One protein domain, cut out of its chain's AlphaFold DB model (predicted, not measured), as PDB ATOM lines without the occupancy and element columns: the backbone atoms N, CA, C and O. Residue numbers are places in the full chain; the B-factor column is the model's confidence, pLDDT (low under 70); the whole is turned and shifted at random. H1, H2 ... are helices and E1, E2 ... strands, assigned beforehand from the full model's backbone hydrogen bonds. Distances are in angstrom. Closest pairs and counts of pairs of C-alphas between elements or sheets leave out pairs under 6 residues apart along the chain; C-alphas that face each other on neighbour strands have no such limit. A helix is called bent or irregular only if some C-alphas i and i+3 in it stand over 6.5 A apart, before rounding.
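Overview. This is residues 2 to 17 and 41 to 115 of the 159 residues of an uncharacterized protein of Aphanomyces astaci (UniProt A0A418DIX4). A long, loose rod: a two-stranded ribbon, E1 with E2, sits near the middle, and H1 leads from it toward one end, where residues 72 to 77 stand free. From there the chain folds back through a long link to H2 and goes on to H3 at the other end. The printed part has 91 residues, with two named strands and three named helices in the order E1, E2, H1, H2, H3; the sheet, E1 - E2, is antiparallel and the class is mixed, helices and strands. The whole is loose, with a radius of gyration of the C-alphas of 17.2 A and spans of 61 by 27 by 27 A.

Arrangement. E1, residues 5 to 13, and E2, residues 41 to 49, are antiparallel neighbours at 157 degrees; N 6 and O 48 are within hydrogen-bond range at 2.8 A, and N 44 and O 10 at 2.8 A. Residues 47 to 48 of E2 also pair, antiparallel, with residues 54 to 55. H1, residues 58 to 71, is close to but not clearly touching H2, residues 85 to 97: their closest C-alphas, of Met 59 and Trp 91, are 6.8 A apart. The two run opposite ways at a steep tilt of 48 degrees. The closest C-alphas of E1 and H3, residues 101 to 111, are those of Tyr 5 and Gly 107, 7.4 A apart. H2 is apart from E1, E2 and H3. Every O i to N i+4 pair is within hydrogen-bond range in H1 and H2, and 4 of 7 in H3, which is irregular: C-alphas 107 and 110 are 7.2 A apart.

Along the chain. E1 begins at C-alpha 5 (-3.519, -43.612, 48.318) and is 24.9 A long; E2 is 26.2 A. H1 measures 19.9 A and ends at C-alpha 71 (-36.619, -54.534, 37.180). H2 measures 18.3 A. H3 measures 16.0 A and ends at C-alpha 111 (3.396, -44.657, 61.185).

Size, cuts and confidence. The C-alphas farthest apart, of Thr 75 and Ala 115, are 62.0 A apart. Residues 18 to 40 are not printed; C-alphas 17 and 41 are 15.4 A apart across the cut. The link H1 to H2 is long, with 13 residues. The mean pLDDT of the printed part is 71.1, and 38 residues are under 70, among them 9 to 17, 41 to 46 and 53 to 62.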
ATOM      1  N   ASP A   2       5.750 -42.006  42.591       69.50
ATOM      2  CA  ASP A   2       5.021 -42.778  43.593       69.50
ATOM      3  C   ASP A   2       3.618 -42.195  43.766       69.50
ATOM      4  O   ASP A   2       3.446 -40.985  43.920       69.50
ATOM      5  N   VAL A   3       2.608 -43.059  43.675       62.41
ATOM      6  CA  VAL A   3       1.198 -42.690  43.830       62.41
ATOM      7  C   VAL A   3       0.779 -43.046  45.251       62.41
ATOM      8  O   VAL A   3       0.859 -44.205  45.655       62.41
ATOM      9  N   VAL A   4       0.355 -42.041  46.014       70.94
ATOM     10  CA  VAL A   4      -0.074 -42.188  47.411       70.94
ATOM     11  C   VAL A   4      -1.588 -42.356  47.441       70.94
ATOM     12  O   VAL A   4      -2.298 -41.596  46.793       70.94
ATOM     13  N   TYR A   5      -2.089 -43.327  48.198       64.56
ATOM     14  CA  TYR A   5      -3.519 -43.612  48.318       64.56
ATOM     15  C   TYR A   5      -4.023 -43.212  49.708       64.56
ATOM     16  O   TYR A   5      -3.330 -43.412  50.702       64.56
ATOM     17  N   ASN A   6      -5.230 -42.650  49.771       76.69
ATOM     18  CA  ASN A   6      -5.951 -42.333  51.000       76.69
ATOM     19  C   ASN A   6      -7.273 -43.107  51.024       76.69
ATOM     20  O   ASN A   6      -7.993 -43.120  50.021       76.69
ATOM     21  N   ALA A   7      -7.598 -43.717  52.161       73.19
ATOM     22  CA  ALA A   7      -8.863 -44.398  52.396       73.19
ATOM     23  C   ALA A   7      -9.452 -43.922  53.726       73.19
ATOM     24  O   ALA A   7      -8.732 -43.843  54.718       73.19
ATOM     25  N   ASP A   8     -10.742 -43.602  53.733       73.75
ATOM     26  CA  ASP A   8     -11.432 -43.120  54.927       73.75
ATOM     27  C   ASP A   8     -12.858 -43.675  55.024       73.75
ATOM     28  O   ASP A   8     -13.518 -43.958  54.014       73.75
ATOM     29  N   GLN A   9     -13.323 -43.825  56.263       63.44
ATOM     30  CA  GLN A   9     -14.665 -44.262  56.600       63.44
ATOM     31  C   GLN A   9     -15.516 -43.045  56.969       63.44
ATOM     32  O   GLN A   9     -15.314 -42.417  58.004       63.44
ATOM     33  N   THR A  10     -16.547 -42.764  56.174       67.31
ATOM     34  CA  THR A  10     -17.463 -41.652  56.436       67.31
ATOM     35  C   THR A  10     -18.888 -42.141  56.681       67.31
ATOM     36  O   THR A  10     -19.390 -43.045  56.007       67.31
ATOM     37  N   ALA A  11     -19.557 -41.557  57.675       62.72
ATOM     38  CA  ALA A  11     -20.964 -41.834  57.930       62.72
ATOM     39  C   ALA A  11     -21.825 -41.139  56.867       62.72
ATOM     40  O   ALA A  11     -21.820 -39.916  56.738       62.72
ATOM     41  N   VAL A  12     -22.602 -41.926  56.131       60.88
ATOM     42  CA  VAL A  12     -23.607 -41.441  55.192       60.88
ATOM     43  C   VAL A  12     -24.934 -41.357  55.929       60.88
ATOM     44  O   VAL A  12     -25.547 -42.362  56.291       60.88
ATOM     45  N   ASN A  13     -25.383 -40.128  56.159       56.22
ATOM     46  CA  ASN A  13     -26.743 -39.883  56.608       56.22
ATOM     47  C   ASN A  13     -27.656 -39.920  55.379       56.22
ATOM     48  O   ASN A  13     -27.441 -39.157  54.437       56.22
ATOM     49  N   TYR A  14     -28.685 -40.766  55.388       54.03
ATOM     50  CA  TYR A  14     -29.801 -40.578  54.468       54.03
ATOM     51  C   TYR A  14     -30.568 -39.338  54.923       54.03
ATOM     52  O   TYR A  14     -31.202 -39.336  55.979       54.03
ATOM     53  N   GLU A  15     -30.485 -38.261  54.148       48.25
ATOM     54  CA  GLU A  15     -31.433 -37.164  54.276       48.25
ATOM     55  C   GLU A  15     -32.769 -37.685  53.743       48.25
ATOM     56  O   GLU A  15     -32.959 -37.854  52.538       48.25
ATOM     57  N   TYR A  16     -33.677 -38.046  54.651       52.81
ATOM     58  CA  TYR A  16     -35.045 -38.345  54.259       52.81
ATOM     59  C   TYR A  16     -35.621 -37.077  53.632       52.81
ATOM     60  O   TYR A  16     -35.870 -36.096  54.334       52.81
ATOM     61  N   LEU A  17     -35.818 -37.086  52.309       50.59
ATOM     62  CA  LEU A  17     -36.544 -36.016  51.635       50.59
ATOM     63  C   LEU A  17     -37.910 -35.878  52.326       50.59
ATOM     64  O   LEU A  17     -38.614 -36.884  52.457       50.59
ATOM     65  N   ARG A  41     -28.006 -45.486  59.841       52.41
ATOM     66  CA  ARG A  41     -26.692 -44.924  59.517       52.41
ATOM     67  C   ARG A  41     -25.985 -45.873  58.552       52.41
ATOM     68  O   ARG A  41     -25.557 -46.949  58.956       52.41
ATOM     69  N   ALA A  42     -25.828 -45.464  57.295       54.44
ATOM     70  CA  ALA A  42     -24.938 -46.156  56.374       54.44
ATOM     71  C   ALA A  42     -23.507 -45.648  56.562       54.44
ATOM     72  O   ALA A  42     -23.274 -44.480  56.863       54.44
ATOM     73  N   THR A  43     -22.534 -46.523  56.359       55.25
ATOM     74  CA  THR A  43     -21.116 -46.175  56.372       55.25
ATOM     75  C   THR A  43     -20.581 -46.353  54.960       55.25
ATOM     76  O   THR A  43     -20.711 -47.437  54.390       55.25
ATOM     77  N   ALA A  44     -19.975 -45.314  54.391       60.97
ATOM     78  CA  ALA A  44     -19.250 -45.414  53.133       60.97
ATOM     79  C   ALA A  44     -17.745 -45.474  53.393       60.97
ATOM     80  O   ALA A  44     -17.208 -44.694  54.173       60.97
ATOM     81  N   MET A  45     -17.072 -46.380  52.691       68.06
ATOM     82  CA  MET A  45     -15.617 -46.383  52.556       68.06
ATOM     83  C   MET A  45     -15.271 -45.634  51.269       68.06
ATOM     84  O   MET A  45     -15.769 -45.988  50.194       68.06
ATOM     85  N   VAL A  46     -14.462 -44.585  51.372       68.38
ATOM     86  CA  VAL A  46     -14.040 -43.758  50.235       68.38
ATOM     87  C   VAL A  46     -12.543 -43.927  50.046       68.38
ATOM     88  O   VAL A  46     -11.793 -43.838  51.011       68.38
ATOM     89  N   MET A  47     -12.105 -44.145  48.807       71.06
ATOM     90  CA  MET A  47     -10.688 -44.223  48.461       71.06
ATOM     91  C   MET A  47     -10.355 -43.222  47.354       71.06
ATOM     92  O   MET A  47     -11.145 -43.013  46.430       71.06
ATOM     93  N   ALA A  48      -9.191 -42.589  47.439       76.94
ATOM     94  CA  ALA A  48      -8.665 -41.700  46.409       76.94
ATOM     95  C   ALA A  48      -7.138 -41.794  46.344       76.94
ATOM     96  O   ALA A  48      -6.500 -42.097  47.348       76.94
ATOM     97  N   ASP A  49      -6.555 -41.514  45.183       80.31
ATOM     98  CA  ASP A  49      -5.104 -41.418  45.029       80.31
ATOM     99  C   ASP A  49      -4.599 -39.970  44.909       80.31
ATOM    100  O   ASP A  49      -5.363 -39.020  44.720       80.31
ATOM    101  N   SER A  50      -3.281 -39.801  45.014       78.12
ATOM    102  CA  SER A  50      -2.574 -38.518  44.967       78.12
ATOM    103  C   SER A  50      -2.594 -37.855  43.595       78.12
ATOM    104  O   SER A  50      -2.117 -36.731  43.459       78.12
ATOM    105  N   THR A  51      -3.144 -38.528  42.579       78.44
ATOM    106  CA  THR A  51      -3.428 -37.934  41.265       78.44
ATOM    107  C   THR A  51      -4.820 -37.295  41.221       78.44
ATOM    108  O   THR A  51      -5.191 -36.677  40.226       78.44
ATOM    109  N   GLY A  52      -5.591 -37.413  42.309       70.69
ATOM    110  CA  GLY A  52      -6.958 -36.913  42.416       70.69
ATOM    111  C   GLY A  52      -8.005 -37.901  41.900       70.69
ATOM    112  O   GLY A  52      -9.196 -37.571  41.874       70.69
ATOM    113  N   LYS A  53      -7.601 -39.117  41.508       68.00
ATOM    114  CA  LYS A  53      -8.535 -40.142  41.055       68.00
ATOM    115  C   LYS A  53      -9.238 -40.740  42.264       68.00
ATOM    116  O   LYS A  53      -8.636 -41.354  43.141       68.00
ATOM    117  N   LYS A  54     -10.548 -40.525  42.302       69.56
ATOM    118  CA  LYS A  54     -11.443 -41.089  43.309       69.56
ATOM    119  C   LYS A  54     -11.840 -42.489  42.858       69.56
ATOM    120  O   LYS A  54     -12.236 -42.677  41.708       69.56
ATOM    121  N   TYR A  55     -11.781 -43.440  43.774       62.53
ATOM    122  CA  TYR A  55     -12.278 -44.799  43.617       62.53
ATOM    123  C   TYR A  55     -13.573 -44.895  44.444       62.53
ATOM    124  O   TYR A  55     -13.543 -45.268  45.617       62.53
ATOM    125  N   PRO A  56     -14.723 -44.451  43.897       57.78
ATOM    126  CA  PRO A  56     -16.003 -44.572  44.586       57.78
ATOM    127  C   PRO A  56     -16.429 -46.043  44.640       57.78
ATOM    128  O   PRO A  56     -16.083 -46.786  43.729       57.78
ATOM    129  N   LEU A  57     -17.204 -46.420  45.669       59.22
ATOM    130  CA  LEU A  57     -18.503 -47.139  45.669       59.22
ATOM    131  C   LEU A  57     -18.913 -47.952  44.406       59.22
ATOM    132  O   LEU A  57     -20.098 -48.040  44.081       59.22
ATOM    133  N   PHE A  58     -17.971 -48.541  43.670       58.03
ATOM    134  CA  PHE A  58     -18.181 -49.129  42.343       58.03
ATOM    135  C   PHE A  58     -19.167 -50.289  42.441       58.03
ATOM    136  O   PHE A  58     -20.135 -50.363  41.695       58.03
ATOM    137  N   MET A  59     -19.014 -51.098  43.486       62.91
ATOM    138  CA  MET A  59     -19.874 -52.244  43.745       62.91
ATOM    139  C   MET A  59     -21.301 -51.854  44.156       62.91
ATOM    140  O   MET A  59     -22.242 -52.573  43.821       62.91
ATOM    141  N   TRP A  60     -21.494 -50.699  44.808       68.19
ATOM    142  CA  TRP A  60     -22.829 -50.180  45.128       68.19
ATOM    143  C   TRP A  60     -23.526 -49.627  43.885       68.19
ATOM    144  O   TRP A  60     -24.662 -50.007  43.605       68.19
ATOM    145  N   ASN A  61     -22.833 -48.812  43.087       65.31
ATOM    146  CA  ASN A  61     -23.369 -48.311  41.820       65.31
ATOM    147  C   ASN A  61     -23.694 -49.452  40.843       65.31
ATOM    148  O   ASN A  61     -24.756 -49.438  40.223       65.31
ATOM    149  N   ASP A  62     -22.839 -50.469  40.751       69.56
ATOM    150  CA  ASP A  62     -23.094 -51.666  39.946       69.56
ATOM    151  C   ASP A  62     -24.232 -52.522  40.504       69.56
ATOM    152  O   ASP A  62     -24.969 -53.153  39.744       69.56
ATOM    153  N   SER A  63     -24.401 -52.565  41.826       71.81
ATOM    154  CA  SER A  63     -25.557 -53.206  42.459       71.81
ATOM    155  C   SER A  63     -26.852 -52.489  42.078       71.81
ATOM    156  O   SER A  63     -27.765 -53.133  41.565       71.81
ATOM    157  N   ILE A  64     -26.911 -51.158  42.218       75.12
ATOM    158  CA  ILE A  64     -28.077 -50.351  41.820       75.12
ATOM    159  C   ILE A  64     -28.367 -50.533  40.328       75.12
ATOM    160  O   ILE A  64     -29.505 -50.807  39.949       75.12
ATOM    161  N   ARG A  65     -27.346 -50.426  39.467       80.56
ATOM    162  CA  ARG A  65     -27.498 -50.616  38.016       80.56
ATOM    163  C   ARG A  65     -28.073 -51.989  37.689       80.56
ATOM    164  O   ARG A  65     -28.985 -52.072  36.870       80.56
ATOM    165  N   ARG A  66     -27.585 -53.053  38.336       83.25
ATOM    166  CA  ARG A  66     -28.125 -54.410  38.166       83.25
ATOM    167  C   ARG A  66     -29.574 -54.518  38.625       83.25
ATOM    168  O   ARG A  66     -30.374 -55.064  37.877       83.25
ATOM    169  N   GLN A  67     -29.920 -53.960  39.782       84.75
ATOM    170  CA  GLN A  67     -31.297 -53.977  40.285       84.75
ATOM    171  C   GLN A  67     -32.257 -53.247  39.340       84.75
ATOM    172  O   GLN A  67     -33.316 -53.770  39.006       84.75
ATOM    173  N   VAL A  68     -31.854 -52.080  38.831       86.50
ATOM    174  CA  VAL A  68     -32.640 -51.330  37.843       86.50
ATOM    175  C   VAL A  68     -32.801 -52.134  36.555       86.50
ATOM    176  O   VAL A  68     -33.904 -52.213  36.024       86.50
ATOM    177  N   LEU A  69     -31.727 -52.752  36.047       88.62
ATOM    178  CA  LEU A  69     -31.785 -53.580  34.838       88.62
ATOM    179  C   LEU A  69     -32.698 -54.799  35.008       88.62
ATOM    180  O   LEU A  69     -33.472 -55.089  34.103       88.62
ATOM    181  N   GLN A  70     -32.638 -55.473  36.156       85.94
ATOM    182  CA  GLN A  70     -33.491 -56.625  36.469       85.94
ATOM    183  C   GLN A  70     -34.969 -56.242  36.582       85.94
ATOM    184  O   GLN A  70     -35.839 -57.020  36.201       85.94
ATOM    185  N   HIS A  71     -35.256 -55.030  37.054       88.00
ATOM    186  CA  HIS A  71     -36.619 -54.534  37.180       88.00
ATOM    187  C   HIS A  71     -37.181 -53.955  35.862       88.00
ATOM    188  O   HIS A  71     -38.380 -53.718  35.757       88.00
ATOM    189  N   LYS A  72     -36.371 -53.742  34.812       87.25
ATOM    190  CA  LYS A  72     -36.855 -53.136  33.548       87.25
ATOM    191  C   LYS A  72     -37.996 -53.903  32.870       87.25
ATOM    192  O   LYS A  72     -38.734 -53.296  32.102       87.25
ATOM    193  N   SER A  73     -38.117 -55.206  33.110       83.06
ATOM    194  CA  SER A  73     -39.189 -56.045  32.559       83.06
ATOM    195  C   SER A  73     -40.408 -56.175  33.479       83.06
ATOM    196  O   SER A  73     -41.347 -56.882  33.125       83.06
ATOM    197  N   GLN A  74     -40.395 -55.546  34.656       85.56
ATOM    198  CA  GLN A  74     -41.468 -55.630  35.648       85.56
ATOM    199  C   GLN A  74     -42.384 -54.404  35.542       85.56
ATOM    200  O   GLN A  74     -41.925 -53.288  35.305       85.56
ATOM    201  N   THR A  75     -43.688 -54.620  35.709       82.81
ATOM    202  CA  THR A  75     -44.717 -53.565  35.640       82.81
ATOM    203  C   THR A  75     -44.975 -52.886  36.982       82.81
ATOM    204  O   THR A  75     -45.684 -51.884  37.039       82.81
ATOM    205  N   GLU A  76     -44.436 -53.445  38.063       89.69
ATOM    206  CA  GLU A  76     -44.568 -52.906  39.412       89.69
ATOM    207  C   GLU A  76     -43.669 -51.679  39.619       89.69
ATOM    208  O   GLU A  76     -42.943 -51.242  38.729       89.69
ATOM    209  N   THR A  77     -43.752 -51.051  40.791       85.62
ATOM    210  CA  THR A  77     -42.879 -49.913  41.117       85.62
ATOM    211  C   THR A  77     -41.515 -50.411  41.582       85.62
ATOM    212  O   THR A  77     -41.436 -51.260  42.464       85.62
ATOM    213  N   PHE A  78     -40.436 -49.849  41.028       86.75
ATOM    214  CA  PHE A  78     -39.078 -50.228  41.414       86.75
ATOM    215  C   PHE A  78     -38.809 -49.907  42.885       86.75
ATOM    216  O   PHE A  78     -38.805 -48.741  43.283       86.75
ATOM    217  N   GLN A  79     -38.523 -50.945  43.670       82.38
ATOM    218  CA  GLN A  79     -38.094 -50.828  45.060       82.38
ATOM    219  C   GLN A  79     -36.603 -51.136  45.166       82.38
ATOM    220  O   GLN A  79     -36.179 -52.283  45.004       82.38
ATOM    221  N   LEU A  80     -35.802 -50.109  45.458       78.31
ATOM    222  CA  LEU A  80     -34.363 -50.265  45.638       78.31
ATOM    223  C   LEU A  80     -34.070 -51.156  46.852       78.31
ATOM    224  O   LEU A  80     -34.478 -50.850  47.970       78.31
ATOM    225  N   GLN A  81     -33.306 -52.222  46.635       76.81
ATOM    226  CA  GLN A  81     -32.872 -53.138  47.683       76.81
ATOM    227  C   GLN A  81     -31.485 -52.738  48.194       76.81
ATOM    228  O   GLN A  81     -30.497 -52.713  47.449       76.81
ATOM    229  N   ALA A  82     -31.397 -52.440  49.489       75.31
ATOM    230  CA  ALA A  82     -30.118 -52.209  50.150       75.31
ATOM    231  C   ALA A  82     -29.295 -53.514  50.220       75.31
ATOM    232  O   ALA A  82     -29.864 -54.606  50.319       75.31
ATOM    233  N   PRO A  83     -27.950 -53.459  50.177       71.06
ATOM    234  CA  PRO A  83     -27.119 -54.647  50.268       71.06
ATOM    235  C   PRO A  83     -27.122 -55.153  51.704       71.06
ATOM    236  O   PRO A  83     -26.941 -54.390  52.650       71.06
ATOM    237  N   LYS A  84     -27.232 -56.469  51.864       76.38
ATOM    238  CA  LYS A  84     -27.075 -57.112  53.171       76.38
ATOM    239  C   LYS A  84     -25.611 -57.053  53.635       76.38
ATOM    240  O   LYS A  84     -24.695 -57.051  52.806       76.38
ATOM    241  N   ARG A  85     -25.378 -57.105  54.953       64.50
ATOM    242  CA  ARG A  85     -24.035 -57.096  55.580       64.50
ATOM    243  C   ARG A  85     -23.032 -58.082  54.942       64.50
ATOM    244  O   ARG A  85     -21.931 -57.636  54.623       64.50
ATOM    245  N   PRO A  86     -23.379 -59.349  54.621       68.94
ATOM    246  CA  PRO A  86     -22.446 -60.269  53.955       68.94
ATOM    247  C   PRO A  86     -22.015 -59.808  52.556       68.94
ATOM    248  O   PRO A  86     -20.896 -60.062  52.113       68.94
ATOM    249  N   THR A  87     -22.896 -59.098  51.845       71.75
ATOM    250  CA  THR A  87     -22.582 -58.549  50.521       71.75
ATOM    251  C   THR A  87     -21.581 -57.405  50.632       71.75
ATOM    252  O   THR A  87     -20.633 -57.367  49.851       71.75
ATOM    253  N   LEU A  88     -21.744 -56.531  51.631       67.50
ATOM    254  CA  LEU A  88     -20.785 -55.465  51.927       67.50
ATOM    255  C   LEU A  88     -19.414 -56.027  52.322       67.50
ATOM    256  O   LEU A  88     -18.404 -55.566  51.801       67.50
ATOM    257  N   LEU A  89     -19.371 -57.050  53.183       69.81
ATOM    258  CA  LEU A  89     -18.113 -57.690  53.583       69.81
ATOM    259  C   LEU A  89     -17.389 -58.304  52.386       69.81
ATOM    260  O   LEU A  89     -16.221 -58.009  52.168       69.81
ATOM    261  N   ARG A  90     -18.098 -59.062  51.541       73.25
ATOM    262  CA  ARG A  90     -17.520 -59.622  50.313       73.25
ATOM    263  C   ARG A  90     -16.950 -58.544  49.390       73.25
ATOM    264  O   ARG A  90     -15.903 -58.749  48.787       73.25
ATOM    265  N   TRP A  91     -17.640 -57.414  49.260       76.94
ATOM    266  CA  TRP A  91     -17.163 -56.275  48.480       76.94
ATOM    267  C   TRP A  91     -15.874 -55.696  49.057       76.94
ATOM    268  O   TRP A  91     -14.898 -55.534  48.328       76.94
ATOM    269  N   ILE A  92     -15.853 -55.442  50.364       70.31
ATOM    270  CA  ILE A  92     -14.677 -54.938  51.074       70.31
ATOM    271  C   ILE A  92     -13.504 -55.908  50.893       70.31
ATOM    272  O   ILE A  92     -12.460 -55.498  50.396       70.31
ATOM    273  N   THR A  93     -13.683 -57.193  51.199       72.12
ATOM    274  CA  THR A  93     -12.640 -58.218  51.045       72.12
ATOM    275  C   THR A  93     -12.135 -58.308  49.608       72.12
ATOM    276  O   THR A  93     -10.928 -58.341  49.389       72.12
ATOM    277  N   GLY A  94     -13.034 -58.282  48.619       73.06
ATOM    278  CA  GLY A  94     -12.656 -58.267  47.206       73.06
ATOM    279  C   GLY A  94     -11.805 -57.047  46.842       73.06
ATOM    280  O   GLY A  94     -10.773 -57.195  46.193       73.06
ATOM    281  N   ALA A  95     -12.185 -55.856  47.311       72.88
ATOM    282  CA  ALA A  95     -11.416 -54.634  47.084       72.88
ATOM    283  C   ALA A  95     -10.018 -54.696  47.721       72.88
ATOM    284  O   ALA A  95      -9.043 -54.349  47.058       72.88
ATOM    285  N   TRP A  96      -9.907 -55.186  48.961       70.50
ATOM    286  CA  TRP A  96      -8.617 -55.355  49.639       70.50
ATOM    287  C   TRP A  96      -7.729 -56.395  48.958       70.50
ATOM    288  O   TRP A  96      -6.543 -56.146  48.785       70.50
ATOM    289  N   SER A  97      -8.297 -57.511  48.490       74.44
ATOM    290  CA  SER A  97      -7.539 -58.544  47.768       74.44
ATOM    291  C   SER A  97      -6.955 -58.069  46.430       74.44
ATOM    292  O   SER A  97      -6.002 -58.658  45.932       74.44
ATOM    293  N   GLY A  98      -7.519 -57.010  45.837       73.12
ATOM    294  CA  GLY A  98      -7.014 -56.406  44.602       73.12
ATOM    295  C   GLY A  98      -5.894 -55.381  44.811       73.12
ATOM    296  O   GLY A  98      -5.339 -54.892  43.826       73.12
ATOM    297  N   LEU A  99      -5.581 -55.019  46.058       74.88
ATOM    298  CA  LEU A  99      -4.495 -54.097  46.383       74.88
ATOM    299  C   LEU A  99      -3.188 -54.872  46.539       74.88
ATOM    300  O   LEU A  99      -3.149 -55.916  47.177       74.88
ATOM    301  N   ALA A 100      -2.102 -54.336  45.984       80.12
ATOM    302  CA  ALA A 100      -0.781 -54.898  46.218       80.12
ATOM    303  C   ALA A 100      -0.330 -54.621  47.659       80.12
ATOM    304  O   ALA A 100      -0.469 -53.493  48.143       80.12
ATOM    305  N   ASP A 101       0.298 -55.609  48.295       77.75
ATOM    306  CA  ASP A 101       0.817 -55.506  49.667       77.75
ATOM    307  C   ASP A 101       1.728 -54.286  49.853       77.75
ATOM    308  O   ASP A 101       1.667 -53.603  50.872       77.75
ATOM    309  N   SER A 102       2.510 -53.932  48.829       74.12
ATOM    310  CA  SER A 102       3.371 -52.746  48.841       74.12
ATOM    311  C   SER A 102       2.600 -51.441  49.061       74.12
ATOM    312  O   SER A 102       3.126 -50.522  49.676       74.12
ATOM    313  N   ILE A 103       1.362 -51.333  48.567       74.38
ATOM    314  CA  ILE A 103       0.521 -50.141  48.757       74.38
ATOM    315  C   ILE A 103       0.075 -50.035  50.213       74.38
ATOM    316  O   ILE A 103       0.125 -48.949  50.789       74.38
ATOM    317  N   ILE A 104      -0.309 -51.165  50.811       74.25
ATOM    318  CA  ILE A 104      -0.695 -51.242  52.222       74.25
ATOM    319  C   ILE A 104       0.515 -50.879  53.088       74.25
ATOM    320  O   ILE A 104       0.436 -49.952  53.893       74.25
ATOM    321  N   LEU A 105       1.659 -51.526  52.854       75.62
ATOM    322  CA  LEU A 105       2.900 -51.283  53.591       75.62
ATOM    323  C   LEU A 105       3.361 -49.823  53.478       75.62
ATOM    324  O   LEU A 105       3.669 -49.200  54.494       75.62
ATOM    325  N   ASN A 106       3.323 -49.235  52.278       76.75
ATOM    326  CA  ASN A 106       3.690 -47.832  52.058       76.75
ATOM    327  C   ASN A 106       2.787 -46.846  52.816       76.75
ATOM    328  O   ASN A 106       3.262 -45.790  53.241       76.75
ATOM    329  N   GLY A 107       1.514 -47.192  53.032       71.88
ATOM    330  CA  GLY A 107       0.590 -46.405  53.852       71.88
ATOM    331  C   GLY A 107       1.016 -46.304  55.321       71.88
ATOM    332  O   GLY A 107       0.811 -45.267  55.949       71.88
ATOM    333  N   PHE A 108       1.691 -47.331  55.846       74.31
ATOM    334  CA  PHE A 108       2.154 -47.390  57.237       74.31
ATOM    335  C   PHE A 108       3.615 -46.967  57.436       74.31
ATOM    336  O   PHE A 108       4.061 -46.841  58.579       74.31
ATOM    337  N   VAL A 109       4.359 -46.664  56.365       76.81
ATOM    338  CA  VAL A 109       5.776 -46.247  56.441       76.81
ATOM    339  C   VAL A 109       5.975 -45.059  57.388       76.81
ATOM    340  O   VAL A 109       6.923 -45.033  58.172       76.81
ATOM    341  N   LYS A 110       5.061 -44.082  57.374       68.44
ATOM    342  CA  LYS A 110       5.132 -42.908  58.266       68.44
ATOM    343  C   LYS A 110       4.644 -43.181  59.683       68.44
ATOM    344  O   LYS A 110       4.975 -42.420  60.588       68.44
ATOM    345  N   CYS A 111       3.885 -44.254  59.876       67.06
ATOM    346  CA  CYS A 111       3.396 -44.657  61.185       67.06
ATOM    347  C   CYS A 111       4.495 -45.323  62.027       67.06
ATOM    348  O   CYS A 111       4.292 -45.510  63.221       67.06
ATOM    349  N   LYS A 112       5.659 -45.656  61.436       67.62
ATOM    350  CA  LYS A 112       6.768 -46.363  62.104       67.62
ATOM    351  C   LYS A 112       6.329 -47.675  62.777       67.62
ATOM    352  O   LYS A 112       6.984 -48.137  63.701       67.62
ATOM    353  N   ILE A 113       5.261 -48.305  62.278       63.66
ATOM    354  CA  ILE A 113       4.689 -49.568  62.791       63.66
ATOM    355  C   ILE A 113       5.535 -50.779  62.319       63.66
ATOM    356  O   ILE A 113       5.052 -51.885  62.145       63.66
ATOM    357  N   GLY A 114       6.829 -50.582  62.060       56.41
ATOM    358  CA  GLY A 114       7.680 -51.611  61.457       56.41
ATOM    359  C   GLY A 114       9.137 -51.204  61.280       56.41
ATOM    360  O   GLY A 114       9.776 -51.625  60.320       56.41
ATOM    361  N   ALA A 115       9.665 -50.364  62.169       50.69
ATOM    362  CA  ALA A 115      11.108 -50.258  62.325       50.69
ATOM    363  C   ALA A 115      11.483 -51.113  63.538       50.69
ATOM    364  O   ALA A 115      11.063 -50.790  64.642       50.69
TER     365      ALA A 115